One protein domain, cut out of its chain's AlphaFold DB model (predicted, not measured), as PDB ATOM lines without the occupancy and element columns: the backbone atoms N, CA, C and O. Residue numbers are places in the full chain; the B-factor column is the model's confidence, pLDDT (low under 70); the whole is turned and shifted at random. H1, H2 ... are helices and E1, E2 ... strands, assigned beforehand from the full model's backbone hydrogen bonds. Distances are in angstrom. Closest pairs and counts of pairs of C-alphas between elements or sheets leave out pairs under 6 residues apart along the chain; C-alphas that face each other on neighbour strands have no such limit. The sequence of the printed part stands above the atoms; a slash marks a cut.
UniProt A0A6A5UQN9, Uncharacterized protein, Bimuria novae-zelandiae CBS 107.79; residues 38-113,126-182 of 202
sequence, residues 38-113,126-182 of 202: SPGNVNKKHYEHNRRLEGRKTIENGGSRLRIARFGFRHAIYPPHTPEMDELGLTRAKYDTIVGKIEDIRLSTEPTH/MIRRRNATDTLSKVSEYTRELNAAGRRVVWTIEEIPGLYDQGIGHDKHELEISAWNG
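Overview. This is residues 38 to 113 and 126 to 182 of the 202 residues of an uncharacterized protein of Bimuria novae-zelandiae CBS 107.79 (UniProt A0A6A5UQN9). A strongly twisted slab of three antiparallel strands has two long helices, H3 and H4, packed side by side over one face. A third long helix, H1, runs on the other side of the slab from them, set off from it and only grazing it, while the short helix H2 sits near the end of H3 where it begins. The printed part has 133 residues, with four named helices and three named strands in the order H1 E1 H2 H3 H4 E2 E3; the sheet order is E1 E3 E2. The class is mixed, helices and strands, and the whole is compact, with a radius of gyration of the C-alphas of 15.7 A and spans of 42 by 35 by 22 A.

Arrangement. Going along the printed part, you meet H1, residues 39 to 60; E1, residues 65 to 71; H2, residues 83 to 87; H3, residues 92 to 108; H4, residues 126 to 149; E2, residues 153 to 160; and E3, residues 174 to 181. H1 only grazes the sheet with its residues 43 to 58, and is apart from H2, H3 and H4; its closest C-alphas to E1 are those of Thr 58 and Arg 65, 7.0 A apart. E1 and E3 are antiparallel neighbours at 160 degrees; look at N 66 and O 179, 2.7 A, within hydrogen-bond range. Residues 70 to 71 of E1 also pair with residues 76 to 77, antiparallel. H2 only grazes the sheet and is close to H3 but not clearly touching it, with the C-alphas of Asp 86 and Arg 92 closest, 6.9 A apart. H3 and H4 are on one face of the sheet, making two layers, helices over strands. H3 touches H4 with residues 102 to 106 alone, at a shallow tilt of 28 degrees, opposite ways; the C-alphas of Arg 106 and Thr 135 are closest, 6.1 A apart. H4 lies over E2 at a height over the sheet of 8.5 A and runs along the strands; its closest C-alphas to E2 are those of Asn 147 and Val 154, 5.8 A apart. E2 and E3 form an antiparallel hairpin at 156 degrees, with N 180 and O 154 at 2.7 A, within hydrogen-bond range. In H1, H2, H3 and H4 every O i to N i+4 pair is within hydrogen-bond range.

Along the chain. Find C-alpha 39 at (226.980, 157.492, 288.242); from there H1 runs 31.6 A to C-alpha 60. H3 measures 23.9 A. H4 starts at C-alpha 126, (238.734, 173.643, 272.087), and runs 35.0 A. E2 measures 21.4 A, and E3 runs 23.1 A to C-alpha 181 at (247.729, 136.591, 273.286).

Size, cuts and confidence. The C-alphas farthest apart are those of Asn 61 and His 113, 46.3 A. Residues 114 to 125 are not printed, and C-alphas 113 and 126 are 15.9 A apart across the cut. The links E1 to H2 and E2 to E3 are long. The mean pLDDT of the printed part is 70.6, and 60 residues are under 70, among them 38 to 64 and 160 to 174.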
ATOM      1  N   SER A  38     227.598 159.431 292.593       55.97
ATOM      2  CA  SER A  38     227.598 159.898 291.210       55.97
ATOM      3  C   SER A  38     227.701 158.678 290.281       55.97
ATOM      4  O   SER A  38     228.452 157.749 290.608       55.97
ATOM      5  N   PRO A  39     226.966 158.634 289.160       56.12
ATOM      6  CA  PRO A  39     226.980 157.492 288.242       56.12
ATOM      7  C   PRO A  39     228.404 157.031 287.878       56.12
ATOM      8  O   PRO A  39     228.687 155.833 287.883       56.12
ATOM      9  N   GLY A  40     229.344 157.972 287.727       57.75
ATOM     10  CA  GLY A  40     230.774 157.692 287.551       57.75
ATOM     11  C   GLY A  40     231.422 156.881 288.676       57.75
ATOM     12  O   GLY A  40     232.177 155.951 288.415       57.75
ATOM     13  N   ASN A  41     231.085 157.144 289.942       58.25
ATOM     14  CA  ASN A  41     231.616 156.386 291.082       58.25
ATOM     15  C   ASN A  41     231.094 154.944 291.130       58.25
ATOM     16  O   ASN A  41     231.793 154.054 291.622       58.25
ATOM     17  N   VAL A  42     229.872 154.704 290.651       62.78
ATOM     18  CA  VAL A  42     229.300 153.355 290.534       62.78
ATOM     19  C   VAL A  42     229.966 152.617 289.374       62.78
ATOM     20  O   VAL A  42     230.513 151.533 289.581       62.78
ATOM     21  N   ASN A  43     230.048 153.247 288.200       61.81
ATOM     22  CA  ASN A  43     230.688 152.679 287.010       61.81
ATOM     23  C   ASN A  43     232.170 152.367 287.239       61.81
ATOM     24  O   ASN A  43     232.622 151.275 286.900       61.81
ATOM     25  N   LYS A  44     232.903 153.255 287.918       63.00
ATOM     26  CA  LYS A  44     234.294 153.028 288.322       63.00
ATOM     27  C   LYS A  44     234.441 151.790 289.197       63.00
ATOM     28  O   LYS A  44     235.305 150.958 288.940       63.00
ATOM     29  N   LYS A  45     233.596 151.642 290.222       63.59
ATOM     30  CA  LYS A  45     233.646 150.475 291.115       63.59
ATOM     31  C   LYS A  45     233.334 149.182 290.373       63.59
ATOM     32  O   LYS A  45     233.990 148.179 290.635       63.59
ATOM     33  N   HIS A  46     232.381 149.204 289.444       64.31
ATOM     34  CA  HIS A  46     232.074 148.040 288.615       64.31
ATOM     35  C   HIS A  46     233.203 147.708 287.639       64.31
ATOM     36  O   HIS A  46     233.588 146.546 287.548       64.31
ATOM     37  N   TYR A  47     233.785 148.711 286.979       65.31
ATOM     38  CA  TYR A  47     234.947 148.531 286.113       65.31
ATOM     39  C   TYR A  47     236.128 147.947 286.897       65.31
ATOM     40  O   TYR A  47     236.656 146.905 286.528       65.31
ATOM     41  N   GLU A  48     236.497 148.546 288.033       62.31
ATOM     42  CA  GLU A  48     237.583 148.049 288.885       62.31
ATOM     43  C   GLU A  48     237.298 146.652 289.453       62.31
ATOM     44  O   GLU A  48     238.217 145.842 289.573       62.31
ATOM     45  N   HIS A  49     236.044 146.340 289.786       65.56
ATOM     46  CA  HIS A  49     235.647 145.013 290.248       65.56
ATOM     47  C   HIS A  49     235.784 143.961 289.142       65.56
ATOM     48  O   HIS A  49     236.483 142.969 289.341       65.56
ATOM     49  N   ASN A  50     235.193 144.201 287.969       64.25
ATOM     50  CA  ASN A  50     235.298 143.301 286.817       64.25
ATOM     51  C   ASN A  50     236.759 143.115 286.406       64.25
ATOM     52  O   ASN A  50     237.201 142.002 286.154       64.25
ATOM     53  N   ARG A  51     237.546 144.185 286.479       63.69
ATOM     54  CA  ARG A  51     238.985 144.170 286.233       63.69
ATOM     55  C   ARG A  51     239.775 143.340 287.242       63.69
ATOM     56  O   ARG A  51     240.756 142.704 286.874       63.69
ATOM     57  N   ARG A  52     239.392 143.350 288.523       61.56
ATOM     58  CA  ARG A  52     239.997 142.461 289.533       61.56
ATOM     59  C   ARG A  52     239.651 141.003 289.256       61.56
ATOM     60  O   ARG A  52     240.494 140.145 289.487       61.56
ATOM     61  N   LEU A  53     238.447 140.727 288.759       60.88
ATOM     62  CA  LEU A  53     238.053 139.380 288.344       60.88
ATOM     63  C   LEU A  53     238.816 138.926 287.096       60.88
ATOM     64  O   LEU A  53     239.279 137.792 287.057       60.88
ATOM     65  N   GLU A  54     239.014 139.812 286.119       61.19
ATOM     66  CA  GLU A  54     239.866 139.547 284.956       61.19
ATOM     67  C   GLU A  54     241.309 139.287 285.378       61.19
ATOM     68  O   GLU A  54     241.848 138.253 285.020       61.19
ATOM     69  N   GLY A  55     241.900 140.137 286.225       53.59
ATOM     70  CA  GLY A  55     243.263 139.929 286.723       53.59
ATOM     71  C   GLY A  55     243.446 138.602 287.468       53.59
ATOM     72  O   GLY A  55     244.489 137.973 287.334       53.59
ATOM     73  N   ARG A  56     242.427 138.137 288.205       49.75
ATOM     74  CA  ARG A  56     242.443 136.800 288.825       49.75
ATOM     75  C   ARG A  56     242.408 135.689 287.782       49.75
ATOM     76  O   ARG A  56     243.244 134.801 287.852       49.75
ATOM     77  N   LYS A  57     241.545 135.790 286.766       56.66
ATOM     78  CA  LYS A  57     241.536 134.847 285.633       56.66
ATOM     79  C   LYS A  57     242.862 134.834 284.875       56.66
ATOM     80  O   LYS A  57     243.325 133.774 284.479       56.66
ATOM     81  N   THR A  58     243.481 135.998 284.696       54.47
ATOM     82  CA  THR A  58     244.791 136.149 284.059       54.47
ATOM     83  C   THR A  58     245.880 135.436 284.871       54.47
ATOM     84  O   THR A  58     246.739 134.785 284.299       54.47
ATOM     85  N   ILE A  59     245.841 135.492 286.201       49.25
ATOM     86  CA  ILE A  59     246.820 134.795 287.050       49.25
ATOM     87  C   ILE A  59     246.536 133.284 287.115       49.25
ATOM     88  O   ILE A  59     247.464 132.485 287.085       49.25
ATOM     89  N   GLU A  60     245.265 132.884 287.176       46.38
ATOM     90  CA  GLU A  60     244.854 131.483 287.346       46.38
ATOM     91  C   GLU A  60     244.957 130.657 286.050       46.38
ATOM     92  O   GLU A  60     245.251 129.466 286.121       46.38
ATOM     93  N   ASN A  61     244.779 131.272 284.871       50.69
ATOM     94  CA  ASN A  61     244.736 130.571 283.575       50.69
ATOM     95  C   ASN A  61     245.907 130.890 282.623       50.69
ATOM     96  O   ASN A  61     245.837 130.533 281.450       50.69
ATOM     97  N   GLY A  62     246.974 131.555 283.081       52.59
ATOM     98  CA  GLY A  62     248.111 131.902 282.213       52.59
ATOM     99  C   GLY A  62     247.790 133.064 281.268       52.59
ATOM    100  O   GLY A  62     247.600 132.901 280.067       52.59
ATOM    101  N   GLY A  63     247.709 134.247 281.858       56.25
ATOM    102  CA  GLY A  63     247.179 135.491 281.329       56.25
ATOM    103  C   GLY A  63     247.271 135.759 279.840       56.25
ATOM    104  O   GLY A  63     248.344 135.904 279.269       56.25
ATOM    105  N   SER A  64     246.109 135.980 279.243       68.00
ATOM    106  CA  SER A  64     245.932 136.356 277.847       68.00
ATOM    107  C   SER A  64     246.054 137.856 277.580       68.00
ATOM    108  O   SER A  64     246.160 138.219 276.419       68.00
ATOM    109  N   ARG A  65     246.049 138.734 278.599       73.56
ATOM    110  CA  ARG A  65     246.080 140.202 278.439       73.56
ATOM    111  C   ARG A  65     247.159 140.860 279.296       73.56
ATOM    112  O   ARG A  65     247.165 140.739 280.518       73.56
ATOM    113  N   LEU A  66     247.996 141.664 278.655       74.50
ATOM    114  CA  LEU A  66     249.040 142.499 279.236       74.50
ATOM    115  C   LEU A  66     248.672 143.977 279.098       74.50
ATOM    116  O   LEU A  66     248.216 144.420 278.043       74.50
ATOM    117  N   ARG A  67     248.895 144.767 280.148       75.12
ATOM    118  CA  ARG A  67     248.697 146.224 280.097       75.12
ATOM    119  C   ARG A  67     249.997 146.913 279.746       75.12
ATOM    120  O   ARG A  67     251.026 146.592 280.328       75.12
ATOM    121  N   ILE A  68     249.916 147.885 278.845       80.50
ATOM    122  CA  ILE A  68     251.098 148.546 278.289       80.50
ATOM    123  C   ILE A  68     251.092 150.030 278.609       80.50
ATOM    124  O   ILE A  68     252.096 150.576 279.046       80.50
ATOM    125  N   ALA A  69     249.952 150.688 278.434       77.31
ATOM    126  CA  ALA A  69     249.838 152.104 278.727       77.31
ATOM    127  C   ALA A  69     248.423 152.445 279.164       77.31
ATOM    128  O   ALA A  69     247.448 151.893 278.655       77.31
ATOM    129  N   ARG A  70     248.314 153.403 280.075       78.12
ATOM    130  CA  ARG A  70     247.048 154.020 280.451       78.12
ATOM    131  C   ARG A  70     247.222 155.521 280.493       78.12
ATOM    132  O   ARG A  70     248.108 155.993 281.191       78.12
ATOM    133  N   PHE A  71     246.381 156.283 279.811       70.56
ATOM    134  CA  PHE A  71     246.517 157.737 279.807       70.56
ATOM    135  C   PHE A  71     245.185 158.460 279.644       70.56
ATOM    136  O   PHE A  71     244.303 158.036 278.907       70.56
ATOM    137  N   GLY A  72     245.067 159.596 280.335       64.88
ATOM    138  CA  GLY A  72     243.952 160.546 280.221       64.88
ATOM    139  C   GLY A  72     244.368 161.838 279.519       64.88
ATOM    140  O   GLY A  72     244.070 162.927 280.014       64.88
ATOM    141  N   PHE A  73     245.165 161.715 278.450       64.56
ATOM    142  CA  PHE A  73     245.735 162.800 277.622       64.56
ATOM    143  C   PHE A  73     246.552 163.880 278.358       64.56
ATOM    144  O   PHE A  73     246.937 164.876 277.760       64.56
ATOM    145  N   ARG A  74     246.811 163.704 279.657       63.81
ATOM    146  CA  ARG A  74     247.643 164.593 280.490       63.81
ATOM    147  C   ARG A  74     248.786 163.860 281.167       63.81
ATOM    148  O   ARG A  74     249.894 164.364 281.237       63.81
ATOM    149  N   HIS A  75     248.495 162.674 281.686       66.19
ATOM    150  CA  HIS A  75     249.475 161.832 282.349       66.19
ATOM    151  C   HIS A  75     249.275 160.406 281.864       66.19
ATOM    152  O   HIS A  75     248.147 159.895 281.894       66.19
ATOM    153  N   ALA A  76     250.362 159.809 281.389       73.44
ATOM    154  CA  ALA A  76     250.426 158.400 281.072       73.44
ATOM    155  C   ALA A  76     251.002 157.620 282.255       73.44
ATOM    156  O   ALA A  76     251.857 158.100 282.995       73.44
ATOM    157  N   ILE A  77     250.485 156.415 282.441       80.25
ATOM    158  CA  ILE A  77     250.931 155.432 283.412       80.25
ATOM    159  C   ILE A  77     251.350 154.217 282.600       80.25
ATOM    160  O   ILE A  77     250.524 153.584 281.937       80.25
ATOM    161  N   TYR A  78     252.633 153.901 282.682       81.94
ATOM    162  CA  TYR A  78     253.234 152.742 282.045       81.94
ATOM    163  C   TYR A  78     253.532 151.711 283.134       81.94
ATOM    164  O   TYR A  78     254.275 152.020 284.071       81.94
ATOM    165  N   PRO A  79     252.932 150.513 283.086       80.31
ATOM    166  CA  PRO A  79     253.334 149.421 283.960       80.31
ATOM    167  C   PRO A  79     254.828 149.107 283.779       80.31
ATOM    168  O   PRO A  79     255.387 149.346 282.712       80.31
ATOM    169  N   PRO A  80     255.526 148.578 284.790       80.19
ATOM    170  CA  PRO A  80     256.841 148.011 284.541       80.19
ATOM    171  C   PRO A  80     256.708 146.809 283.598       80.19
ATOM    172  O   PRO A  80     255.713 146.083 283.637       80.19
ATOM    173  N   HIS A  81     257.721 146.602 282.761       84.56
ATOM    174  CA  HIS A  81     257.850 145.375 281.979       84.56
ATOM    175  C   HIS A  81     257.958 144.160 282.916       84.56
ATOM    176  O   HIS A  81     258.567 144.258 283.987       84.56
ATOM    177  N   THR A  82     257.342 143.040 282.533       81.94
ATOM    178  CA  THR A  82     257.300 141.812 283.340       81.94
ATOM    179  C   THR A  82     257.759 140.589 282.534       81.94
ATOM    180  O   THR A  82     257.670 140.610 281.303       81.94
ATOM    181  N   PRO A  83     258.227 139.504 283.183       80.00
ATOM    182  CA  PRO A  83     258.653 138.283 282.487       80.00
ATOM    183  C   PRO A  83     257.565 137.663 281.596       80.00
ATOM    184  O   PRO A  83     257.859 137.168 280.512       80.00
ATOM    185  N   GLU A  84     256.295 137.765 281.987       74.94
ATOM    186  CA  GLU A  84     255.157 137.273 281.200       74.94
ATOM    187  C   GLU A  84     255.030 138.018 279.858       74.94
ATOM    188  O   GLU A  84     254.571 137.462 278.858       74.94
ATOM    189  N   MET A  85     255.476 139.280 279.801       79.50
ATOM    190  CA  MET A  85     255.567 140.028 278.545       79.50
ATOM    191  C   MET A  85     256.628 139.439 277.611       79.50
ATOM    192  O   MET A  85     256.381 139.320 276.407       79.50
ATOM    193  N   ASP A  86     257.777 139.021 278.150       82.06
ATOM    194  CA  ASP A  86     258.835 138.375 277.366       82.06
ATOM    195  C   ASP A  86     258.356 137.042 276.776       82.06
ATOM    196  O   ASP A  86     258.574 136.786 275.588       82.06
ATOM    197  N   GLU A  87     257.640 136.232 277.561       78.75
ATOM    198  CA  GLU A  87     257.061 134.956 277.112       78.75
ATOM    199  C   GLU A  87     256.077 135.134 275.944       78.75
ATOM    200  O   GLU A  87     256.011 134.310 275.027       78.75
ATOM    201  N   LEU A  88     255.361 136.261 275.924       71.88
ATOM    202  CA  LEU A  88     254.441 136.640 274.850       71.88
ATOM    203  C   LEU A  88     255.140 137.328 273.660       71.88
ATOM    204  O   LEU A  88     254.496 137.688 272.672       71.88
ATOM    205  N   GLY A  89     256.472 137.447 273.684       77.81
ATOM    206  CA  GLY A  89     257.289 137.997 272.597       77.81
ATOM    207  C   GLY A  89     257.429 139.523 272.616       77.81
ATOM    208  O   GLY A  89     258.009 140.104 271.682       77.81
ATOM    209  N   LEU A  90     256.934 140.159 273.679       81.50
ATOM    210  CA  LEU A  90     257.128 141.563 274.006       81.50
ATOM    211  C   LEU A  90     258.385 141.701 274.874       81.50
ATOM    212  O   LEU A  90     258.333 141.977 276.069       81.50
ATOM    213  N   THR A  91     259.532 141.500 274.223       88.81
ATOM    214  CA  THR A  91     260.852 141.689 274.840       88.81
ATOM    215  C   THR A  91     260.965 143.078 275.457       88.81
ATOM    216  O   THR A  91     260.481 144.028 274.834       88.81
ATOM    217  N   ARG A  92     261.707 143.239 276.556       89.81
ATOM    218  CA  ARG A  92     261.958 144.558 277.172       89.81
ATOM    219  C   ARG A  92     262.305 145.675 276.175       89.81
ATOM    220  O   ARG A  92     261.673 146.720 276.182       89.81
ATOM    221  N   ALA A  93     263.214 145.421 275.230       91.50
ATOM    222  CA  ALA A  93     263.582 146.408 274.209       91.50
ATOM    223  C   ALA A  93     262.401 146.831 273.307       91.50
ATOM    224  O   ALA A  93     262.253 148.005 272.965       91.50
ATOM    225  N   LYS A  94     261.530 145.883 272.932       89.06
ATOM    226  CA  LYS A  94     260.296 146.178 272.183       89.06
ATOM    227  C   LYS A  94     259.302 146.948 273.042       89.06
ATOM    228  O   LYS A  94     258.683 147.872 272.531       89.06
ATOM    229  N   TYR A  95     259.158 146.576 274.313       89.75
ATOM    230  CA  TYR A  95     258.314 147.295 275.261       89.75
ATOM    231  C   TYR A  95     258.736 148.762 275.365       89.75
ATOM    232  O   TYR A  95     257.922 149.645 275.107       89.75
ATOM    233  N   ASP A  96     260.020 149.012 275.623       90.94
ATOM    234  CA  ASP A  96     260.572 150.361 275.754       90.94
ATOM    235  C   ASP A  96     260.406 151.162 274.453       90.94
ATOM    236  O   ASP A  96     260.020 152.327 274.484       90.94
ATOM    237  N   THR A  97     260.599 150.523 273.293       92.50
ATOM    238  CA  THR A  97     260.354 151.149 271.980       92.50
ATOM    239  C   THR A  97     258.887 151.545 271.803       92.50
ATOM    240  O   THR A  97     258.584 152.621 271.289       92.50
ATOM    241  N   ILE A  98     257.959 150.675 272.203       89.88
ATOM    242  CA  ILE A  98     256.518 150.910 272.068       89.88
ATOM    243  C   ILE A  98     256.065 152.026 273.001       89.88
ATOM    244  O   ILE A  98     255.370 152.935 272.551       89.88
ATOM    245  N   VAL A  99     256.484 151.979 274.266       89.94
ATOM    246  CA  VAL A  99     256.212 153.030 275.251       89.94
ATOM    247  C   VAL A  99     256.802 154.361 274.796       89.94
ATOM    248  O   VAL A  99     256.090 155.359 274.814       89.94
ATOM    249  N   GLY A 100     258.046 154.367 274.309       89.88
ATOM    250  CA  GLY A 100     258.695 155.559 273.766       89.88
ATOM    251  C   GLY A 100     257.896 156.181 272.623       89.88
ATOM    252  O   GLY A 100     257.553 157.353 272.688       89.88
ATOM    253  N   LYS A 101     257.476 155.382 271.635       91.00
ATOM    254  CA  LYS A 101     256.640 155.874 270.527       91.00
ATOM    255  C   LYS A 101     255.285 156.419 270.984       91.00
ATOM    256  O   LYS A 101     254.824 157.424 270.451       91.00
ATOM    257  N   ILE A 102     254.628 155.765 271.944       87.75
ATOM    258  CA  ILE A 102     253.359 156.258 272.506       87.75
ATOM    259  C   ILE A 102     253.580 157.609 273.198       87.75
ATOM    260  O   ILE A 102     252.770 158.522 273.035       87.75
ATOM    261  N   GLU A 103     254.684 157.749 273.929       87.00
ATOM    262  CA  GLU A 103     255.043 158.989 274.606       87.00
ATOM    263  C   GLU A 103     255.408 160.101 273.612       87.00
ATOM    264  O   GLU A 103     254.943 161.227 273.770       87.00
ATOM    265  N   ASP A 104     256.122 159.791 272.531       89.00
ATOM    266  CA  ASP A 104     256.426 160.743 271.458       89.00
ATOM    267  C   ASP A 104     255.149 161.240 270.765       89.00
ATOM    268  O   ASP A 104     254.986 162.438 270.515       89.00
ATOM    269  N   ILE A 105     254.188 160.345 270.494       87.31
ATOM    270  CA  ILE A 105     252.866 160.722 269.964       87.31
ATOM    271  C   ILE A 105     252.148 161.658 270.945       87.31
ATOM    272  O   ILE A 105     251.552 162.655 270.534       87.31
ATOM    273  N   ARG A 106     252.223 161.363 272.246       80.94
ATOM    274  CA  ARG A 106     251.608 162.180 273.295       80.94
ATOM    275  C   ARG A 106     252.227 163.577 273.343       80.94
ATOM    276  O   ARG A 106     251.495 164.560 273.280       80.94
ATOM    277  N   LEU A 107     253.555 163.664 273.410       82.06
ATOM    278  CA  LEU A 107     254.301 164.919 273.538       82.06
ATOM    279  C   LEU A 107     254.249 165.771 272.267       82.06
ATOM    280  O   LEU A 107     254.107 166.985 272.358       82.06
ATOM    281  N   SER A 108     254.288 165.160 271.079       80.88
ATOM    282  CA  SER A 108     254.150 165.883 269.800       80.88
ATOM    283  C   SER A 108     252.770 166.515 269.598       80.88
ATOM    284  O   SER A 108     252.607 167.388 268.748       80.88
ATOM    285  N   THR A 109     251.780 166.078 270.376       68.81
ATOM    286  CA  THR A 109     250.408 166.589 270.332       68.81
ATOM    287  C   THR A 109     250.106 167.513 271.523       68.81
ATOM    288  O   THR A 109     249.048 168.151 271.575       68.81
ATOM    289  N   GLU A 110     251.031 167.646 272.482       65.06
ATOM    290  CA  GLU A 110     250.939 168.670 273.519       65.06
ATOM    291  C   GLU A 110     251.322 170.036 272.929       65.06
ATOM    292  O   GLU A 110     252.344 170.166 272.256       65.06
ATOM    293  N   PRO A 111     250.511 171.086 273.152       58.41
ATOM    294  CA  PRO A 111     250.898 172.420 272.735       58.41
ATOM    295  C   PRO A 111     252.121 172.827 273.560       58.41
ATOM    296  O   PRO A 111     252.077 172.786 274.791       58.41
ATOM    297  N   THR A 112     253.206 173.208 272.885       54.59
ATOM    298  CA  THR A 112     254.434 173.729 273.494       54.59
ATOM    299  C   THR A 112     254.088 174.873 274.441       54.59
ATOM    300  O   THR A 112     253.823 175.996 274.018       54.59
ATOM    301  N   HIS A 113     254.056 174.572 275.738       50.34
ATOM    302  CA  HIS A 113     253.808 175.517 276.822       50.34
ATOM    303  C   HIS A 113     255.072 176.353 277.080       50.34
ATOM    304  O   HIS A 113     255.659 176.315 278.156       50.34
ATOM    305  N   MET A 126     238.821 174.170 273.458       50.56
ATOM    306  CA  MET A 126     238.734 173.643 272.087       50.56
ATOM    307  C   MET A 126     240.074 173.098 271.589       50.56
ATOM    308  O   MET A 126     240.102 172.031 270.976       50.56
ATOM    309  N   ILE A 127     241.180 173.788 271.886       53.19
ATOM    310  CA  ILE A 127     242.534 173.333 271.526       53.19
ATOM    311  C   ILE A 127     242.829 171.996 272.219       53.19
ATOM    312  O   ILE A 127     243.247 171.033 271.582       53.19
ATOM    313  N   ARG A 128     242.486 171.885 273.507       54.50
ATOM    314  CA  ARG A 128     242.665 170.647 274.272       54.50
ATOM    315  C   ARG A 128     241.842 169.470 273.730       54.50
ATOM    316  O   ARG A 128     242.333 168.345 273.739       54.50
ATOM    317  N   ARG A 129     240.615 169.714 273.249       54.59
ATOM    318  CA  ARG A 129     239.769 168.677 272.625       54.59
ATOM    319  C   ARG A 129     240.361 168.164 271.314       54.59
ATOM    320  O   ARG A 129     240.453 166.952 271.146       54.59
ATOM    321  N   ARG A 130     240.808 169.064 270.426       55.00
ATOM    322  CA  ARG A 130     241.449 168.679 269.152       55.00
ATOM    323  C   ARG A 130     242.706 167.836 269.374       55.00
ATOM    324  O   ARG A 130     242.903 166.849 268.671       55.00
ATOM    325  N   ASN A 131     243.494 168.163 270.393       66.06
ATOM    326  CA  ASN A 131     244.721 167.428 270.698       66.06
ATOM    327  C   ASN A 131     244.437 166.017 271.231       66.06
ATOM    328  O   ASN A 131     245.129 165.074 270.859       66.06
ATOM    329  N   ALA A 132     243.392 165.834 272.045       70.12
ATOM    330  CA  ALA A 132     243.002 164.504 272.517       70.12
ATOM    331  C   ALA A 132     242.522 163.604 271.366       70.12
ATOM    332  O   ALA A 132     242.932 162.447 271.272       70.12
ATOM    333  N   THR A 133     241.708 164.143 270.455       72.25
ATOM    334  CA  THR A 133     241.252 163.399 269.272       72.25
ATOM    335  C   THR A 133     242.399 163.056 268.323       72.25
ATOM    336  O   THR A 133     242.455 161.931 267.833       72.25
ATOM    337  N   ASP A 134     243.340 163.980 268.107       78.25
ATOM    338  CA  ASP A 134     244.511 163.748 267.251       78.25
ATOM    339  C   ASP A 134     245.463 162.709 267.864       78.25
ATOM    340  O   ASP A 134     245.856 161.749 267.201       78.25
ATOM    341  N   THR A 135     245.737 162.817 269.170       79.00
ATOM    342  CA  THR A 135     246.538 161.829 269.912       79.00
ATOM    343  C   THR A 135     245.907 160.442 269.811       79.00
ATOM    344  O   THR A 135     246.593 159.471 269.497       79.00
ATOM    345  N   LEU A 136     244.593 160.327 270.039       80.81
ATOM    346  CA  LEU A 136     243.886 159.050 269.922       80.81
ATOM    347  C   LEU A 136     243.956 158.493 268.496       80.81
ATOM    348  O   LEU A 136     244.157 157.288 268.335       80.81
ATOM    349  N   SER A 137     243.817 159.339 267.473       82.19
ATOM    350  CA  SER A 137     243.929 158.927 266.071       82.19
ATOM    351  C   SER A 137     245.311 158.339 265.772       82.19
ATOM    352  O   SER A 137     245.404 157.212 265.288       82.19
ATOM    353  N   LYS A 138     246.383 159.041 266.155       85.81
ATOM    354  CA  LYS A 138     247.774 158.601 265.956       85.81
ATOM    355  C   LYS A 138     248.109 157.330 266.734       85.81
ATOM    356  O   LYS A 138     248.722 156.412 266.198       85.81
ATOM    357  N   VAL A 139     247.662 157.229 267.986       84.31
ATOM    358  CA  VAL A 139     247.827 156.001 268.780       84.31
ATOM    359  C   VAL A 139     247.051 154.835 268.154       84.31
ATOM    360  O   VAL A 139     247.543 153.704 268.136       84.31
ATOM    361  N   SER A 140     245.857 155.090 267.612       82.81
ATOM    362  CA  SER A 140     245.057 154.075 266.915       82.81
ATOM    363  C   SER A 140     245.738 153.589 265.641       82.81
ATOM    364  O   SER A 140     245.767 152.385 265.390       82.81
ATOM    365  N   GLU A 141     246.320 154.494 264.859       86.94
ATOM    366  CA  GLU A 141     247.122 154.161 263.682       86.94
ATOM    367  C   GLU A 141     248.337 153.309 264.057       86.94
ATOM    368  O   GLU A 141     248.487 152.199 263.547       86.94
ATOM    369  N   TYR A 142     249.117 153.743 265.046       88.81
ATOM    370  CA  TYR A 142     250.270 152.984 265.525       88.81
ATOM    371  C   TYR A 142     249.888 151.582 266.031       88.81
ATOM    372  O   TYR A 142     250.548 150.585 265.740       88.81
ATOM    373  N   THR A 143     248.758 151.463 266.728       84.31
ATOM    374  CA  THR A 143     248.229 150.166 267.180       84.31
ATOM    375  C   THR A 143     247.864 149.256 266.001       84.31
ATOM    376  O   THR A 143     248.071 148.041 266.061       84.31
ATOM    377  N   ARG A 144     247.344 149.815 264.900       83.25
ATOM    378  CA  ARG A 144     247.077 149.053 263.670       83.25
ATOM    379  C   ARG A 144     248.367 148.562 263.021       83.25
ATOM    380  O   ARG A 144     248.395 147.416 262.577       83.25
ATOM    381  N   GLU A 145     249.420 149.374 263.003       87.00
ATOM    382  CA  GLU A 145     250.740 148.960 262.512       87.00
ATOM    383  C   GLU A 145     251.314 147.804 263.338       87.00
ATOM    384  O   GLU A 145     251.764 146.805 262.774       87.00
ATOM    385  N   LEU A 146     251.233 147.890 264.672       83.88
ATOM    386  CA  LEU A 146     251.673 146.820 265.574       83.88
ATOM    387  C   LEU A 146     250.944 145.499 265.293       83.88
ATOM    388  O   LEU A 146     251.574 144.444 265.212       83.88
ATOM    389  N   ASN A 147     249.627 145.567 265.088       81.88
ATOM    390  CA  ASN A 147     248.803 144.411 264.730       81.88
ATOM    391  C   ASN A 147     249.115 143.852 263.334       81.88
ATOM    392  O   ASN A 147     249.045 142.643 263.126       81.88
ATOM    393  N   ALA A 148     249.467 144.704 262.370       79.56
ATOM    394  CA  ALA A 148     249.872 144.261 261.038       79.56
ATOM    395  C   ALA A 148     251.244 143.562 261.064       79.56
ATOM    396  O   ALA A 148     251.458 142.588 260.339       79.56
ATOM    397  N   ALA A 149     252.157 144.029 261.920       79.75
ATOM    398  CA  ALA A 149     253.517 143.510 262.032       79.75
ATOM    399  C   ALA A 149     253.617 142.163 262.776       79.75
ATOM    400  O   ALA A 149     254.580 141.422 262.571       79.75
ATOM    401  N   GLY A 150     252.655 141.817 263.641       69.56
ATOM    402  CA  GLY A 150     252.740 140.629 264.492       69.56
ATOM    403  C   GLY A 150     251.411 139.901 264.678       69.56
ATOM    404  O   GLY A 150     250.434 140.479 265.124       69.56
ATOM    405  N   ARG A 151     251.390 138.584 264.418       66.81
ATOM    406  CA  ARG A 151     250.184 137.741 264.587       66.81
ATOM    407  C   ARG A 151     250.036 137.096 265.968       66.81
ATOM    408  O   ARG A 151     249.006 136.502 266.257       66.81
ATOM    409  N   ARG A 152     251.082 137.140 266.800       72.88
ATOM    410  CA  ARG A 152     251.096 136.472 268.117       72.88
ATOM    411  C   ARG A 152     250.512 137.331 269.230       72.88
ATOM    412  O   ARG A 152     250.079 136.780 270.234       72.88
ATOM    413  N   VAL A 153     250.516 138.649 269.044       75.56
ATOM    414  CA  VAL A 153     250.052 139.612 270.034       75.56
ATOM    415  C   VAL A 153     249.071 140.558 269.362       75.56
ATOM    416  O   VAL A 153     249.419 141.161 268.350       75.56
ATOM    417  N   VAL A 154     247.866 140.679 269.913       78.31
ATOM    418  CA  VAL A 154     246.841 141.606 269.429       78.31
ATOM    419  C   VAL A 154     246.786 142.817 270.343       78.31
ATOM    420  O   VAL A 154     246.593 142.698 271.542       78.31
ATOM    421  N   TRP A 155     246.929 144.000 269.780       81.56
ATOM    422  CA  TRP A 155     246.934 145.267 270.486       81.56
ATOM    423  C   TRP A 155     245.557 145.918 270.414       81.56
ATOM    424  O   TRP A 155     244.948 145.984 269.342       81.56
ATOM    425  N   THR A 156     245.062 146.405 271.548       79.62
ATOM    426  CA  THR A 156     243.727 146.997 271.671       79.62
ATOM    427  C   THR A 156     243.794 148.301 272.443       79.62
ATOM    428  O   THR A 156     244.574 148.433 273.384       79.62
ATOM    429  N   ILE A 157     242.930 149.241 272.069       80.75
ATOM    430  CA  ILE A 157     242.710 150.492 272.790       80.75
ATOM    431  C   ILE A 157     241.291 150.441 273.336       80.75
ATOM    432  O   ILE A 157     240.345 150.242 272.575       80.75
ATOM    433  N   GLU A 158     241.144 150.610 274.641       75.94
ATOM    434  CA  GLU A 158     239.849 150.644 275.310       75.94
ATOM    435  C   GLU A 158     239.645 151.988 275.993       75.94
ATOM    436  O   GLU A 158     240.544 152.509 276.651       75.94
ATOM    437  N   GLU A 159     238.440 152.531 275.859       73.38
ATOM    438  CA  GLU A 159     238.015 153.697 276.621       73.38
ATOM    439  C   GLU A 159     237.549 153.263 278.014       73.38
ATOM    440  O   GLU A 159     236.716 152.365 278.153       73.38
ATOM    441  N   ILE A 160     238.087 153.898 279.055       67.56
ATOM    442  CA  ILE A 160     237.708 153.650 280.442       67.56
ATOM    443  C   ILE A 160     236.625 154.660 280.848       67.56
ATOM    444  O   ILE A 160     236.920 155.848 281.007       67.56
ATOM    445  N   PRO A 161     235.379 154.217 281.081       57.19
ATOM    446  CA  PRO A 161     234.296 155.123 281.437       57.19
ATOM    447  C   PRO A 161     234.436 155.677 282.869       57.19
ATOM    448  O   PRO A 161     234.620 154.928 283.830       57.19
ATOM    449  N   GLY A 162     234.267 156.998 283.022       54.66
ATOM    450  CA  GLY A 162     233.869 157.660 284.278       54.66
ATOM    451  C   GLY A 162     234.901 157.725 285.415       54.66
ATOM    452  O   GLY A 162     234.535 157.942 286.572       54.66
ATOM    453  N   LEU A 163     236.192 157.516 285.146       48.44
ATOM    454  CA  LEU A 163     237.179 157.313 286.216       48.44
ATOM    455  C   LEU A 163     237.695 158.624 286.865       48.44
ATOM    456  O   LEU A 163     238.093 158.604 288.038       48.44
ATOM    457  N   TYR A 164     237.545 159.775 286.187       46.50
ATOM    458  CA  TYR A 164     237.826 161.122 286.725       46.50
ATOM    459  C   TYR A 164     236.683 162.144 286.539       46.50
ATOM    460  O   TYR A 164     236.948 163.338 286.349       46.50
ATOM    461  N   ASP A 165     235.422 161.733 286.688       45.34
ATOM    462  CA  ASP A 165     234.251 162.640 286.651       45.34
ATOM    463  C   ASP A 165     234.295 163.774 287.705       45.34
ATOM    464  O   ASP A 165     233.519 164.721 287.647       45.34
ATOM    465  N   GLN A 166     235.219 163.726 288.676       44.94
ATOM    466  CA  GLN A 166     235.300 164.673 289.801       44.94
ATOM    467  C   GLN A 166     236.238 165.881 289.614       44.94
ATOM    468  O   GLN A 166     236.517 166.584 290.579       44.94
ATOM    469  N   GLY A 167     236.738 166.163 288.410       41.53
ATOM    470  CA  GLY A 167     237.533 167.382 288.185       41.53
ATOM    471  C   GLY A 167     236.880 168.289 287.157       41.53
ATOM    472  O   GLY A 167     236.476 167.794 286.111       41.53
ATOM    473  N   ILE A 168     236.835 169.586 287.449       36.16
ATOM    474  CA  ILE A 168     236.264 170.646 286.612       36.16
ATOM    475  C   ILE A 168     236.846 170.546 285.188       36.16
ATOM    476  O   ILE A 168     238.038 170.775 284.977       36.16
ATOM    477  N   GLY A 169     236.023 170.136 284.221       43.62
ATOM    478  CA  GLY A 169     236.401 169.997 282.814       43.62
ATOM    479  C   GLY A 169     235.689 168.828 282.134       43.62
ATOM    480  O   GLY A 169     235.949 167.674 282.470       43.62
ATOM    481  N   HIS A 170     234.815 169.156 281.181       43.97
ATOM    482  CA  HIS A 170     234.127 168.204 280.314       43.97
ATOM    483  C   HIS A 170     235.136 167.468 279.417       43.97
ATOM    484  O   HIS A 170     236.055 168.088 278.879       43.97
ATOM    485  N   ASP A 171     234.926 166.161 279.282       50.69
ATOM    486  CA  ASP A 171     235.654 165.188 278.455       50.69
ATOM    487  C   ASP A 171     236.990 164.716 279.041       50.69
ATOM    488  O   ASP A 171     238.075 165.231 278.759       50.69
ATOM    489  N   LYS A 172     236.903 163.674 279.871       57.84
ATOM    490  CA  LYS A 172     238.056 162.890 280.320       57.84
ATOM    491  C   LYS A 172     237.883 161.454 279.861       57.84
ATOM    492  O   LYS A 172     237.557 160.573 280.649       57.84
ATOM    493  N   HIS A 173     238.093 161.254 278.570       61.03
ATOM    494  CA  HIS A 173     238.274 159.923 278.018       61.03
ATOM    495  C   HIS A 173     239.639 159.426 278.503       61.03
ATOM    496  O   HIS A 173     240.680 159.988 278.160       61.03
ATOM    497  N   GLU A 174     239.636 158.443 279.391       69.38
ATOM    498  CA  GLU A 174     240.839 157.679 279.683       69.38
ATOM    499  C   GLU A 174     240.934 156.532 278.701       69.38
ATOM    500  O   GLU A 174     239.938 155.875 278.412       69.38
ATOM    501  N   LEU A 175     242.139 156.285 278.216       75.69
ATOM    502  CA  LEU A 175     242.419 155.195 277.309       75.69
ATOM    503  C   LEU A 175     243.375 154.214 277.964       75.69
ATOM    504  O   LEU A 175     244.301 154.595 278.684       75.69
ATOM    505  N   GLU A 176     243.157 152.944 277.670       81.19
ATOM    506  CA  GLU A 176     244.058 151.856 278.001       81.19
ATOM    507  C   GLU A 176     244.491 151.137 276.735       81.19
ATOM    508  O   GLU A 176     243.666 150.619 275.988       81.19
ATOM    509  N   ILE A 177     245.803 151.059 276.541       82.44
ATOM    510  CA  ILE A 177     246.423 150.198 275.545       82.44
ATOM    511  C   ILE A 177     246.782 148.881 276.221       82.44
ATOM    512  O   ILE A 177     247.503 148.837 277.226       82.44
ATOM    513  N   SER A 178     246.271 147.795 275.658       82.94
ATOM    514  CA  SER A 178     246.553 146.433 276.095       82.94
ATOM    515  C   SER A 178     247.028 145.573 274.936       82.94
ATOM    516  O   SER A 178     246.706 145.829 273.780       82.94
ATOM    517  N   ALA A 179     247.796 144.548 275.269       80.94
ATOM    518  CA  ALA A 179     248.292 143.532 274.365       80.94
ATOM    519  C   ALA A 179     247.690 142.182 274.770       80.94
ATOM    520  O   ALA A 179     247.656 141.859 275.952       80.94
ATOM    521  N   TRP A 180     247.215 141.402 273.809       76.69
ATOM    522  CA  TRP A 180     246.537 140.131 274.023       76.69
ATOM    523  C   TRP A 180     247.289 138.993 273.355       76.69
ATOM    524  O   TRP A 180     247.863 139.178 272.287       76.69
ATOM    525  N   ASN A 181     247.236 137.797 273.925       72.50
ATOM    526  CA  ASN A 181     247.729 136.591 273.286       72.50
ATOM    527  C   ASN A 181     246.818 136.230 272.101       72.50
ATOM    528  O   ASN A 181     245.682 135.800 272.275       72.50
ATOM    529  N   GLY A 182     247.333 136.365 270.879       65.81
ATOM    530  CA  GLY A 182     246.591 136.085 269.646       65.81
ATOM    531  C   GLY A 182     246.295 134.601 269.401       65.81
ATOM    532  O   GLY A 182     245.668 134.268 268.399       65.81
TER     533      GLY A 182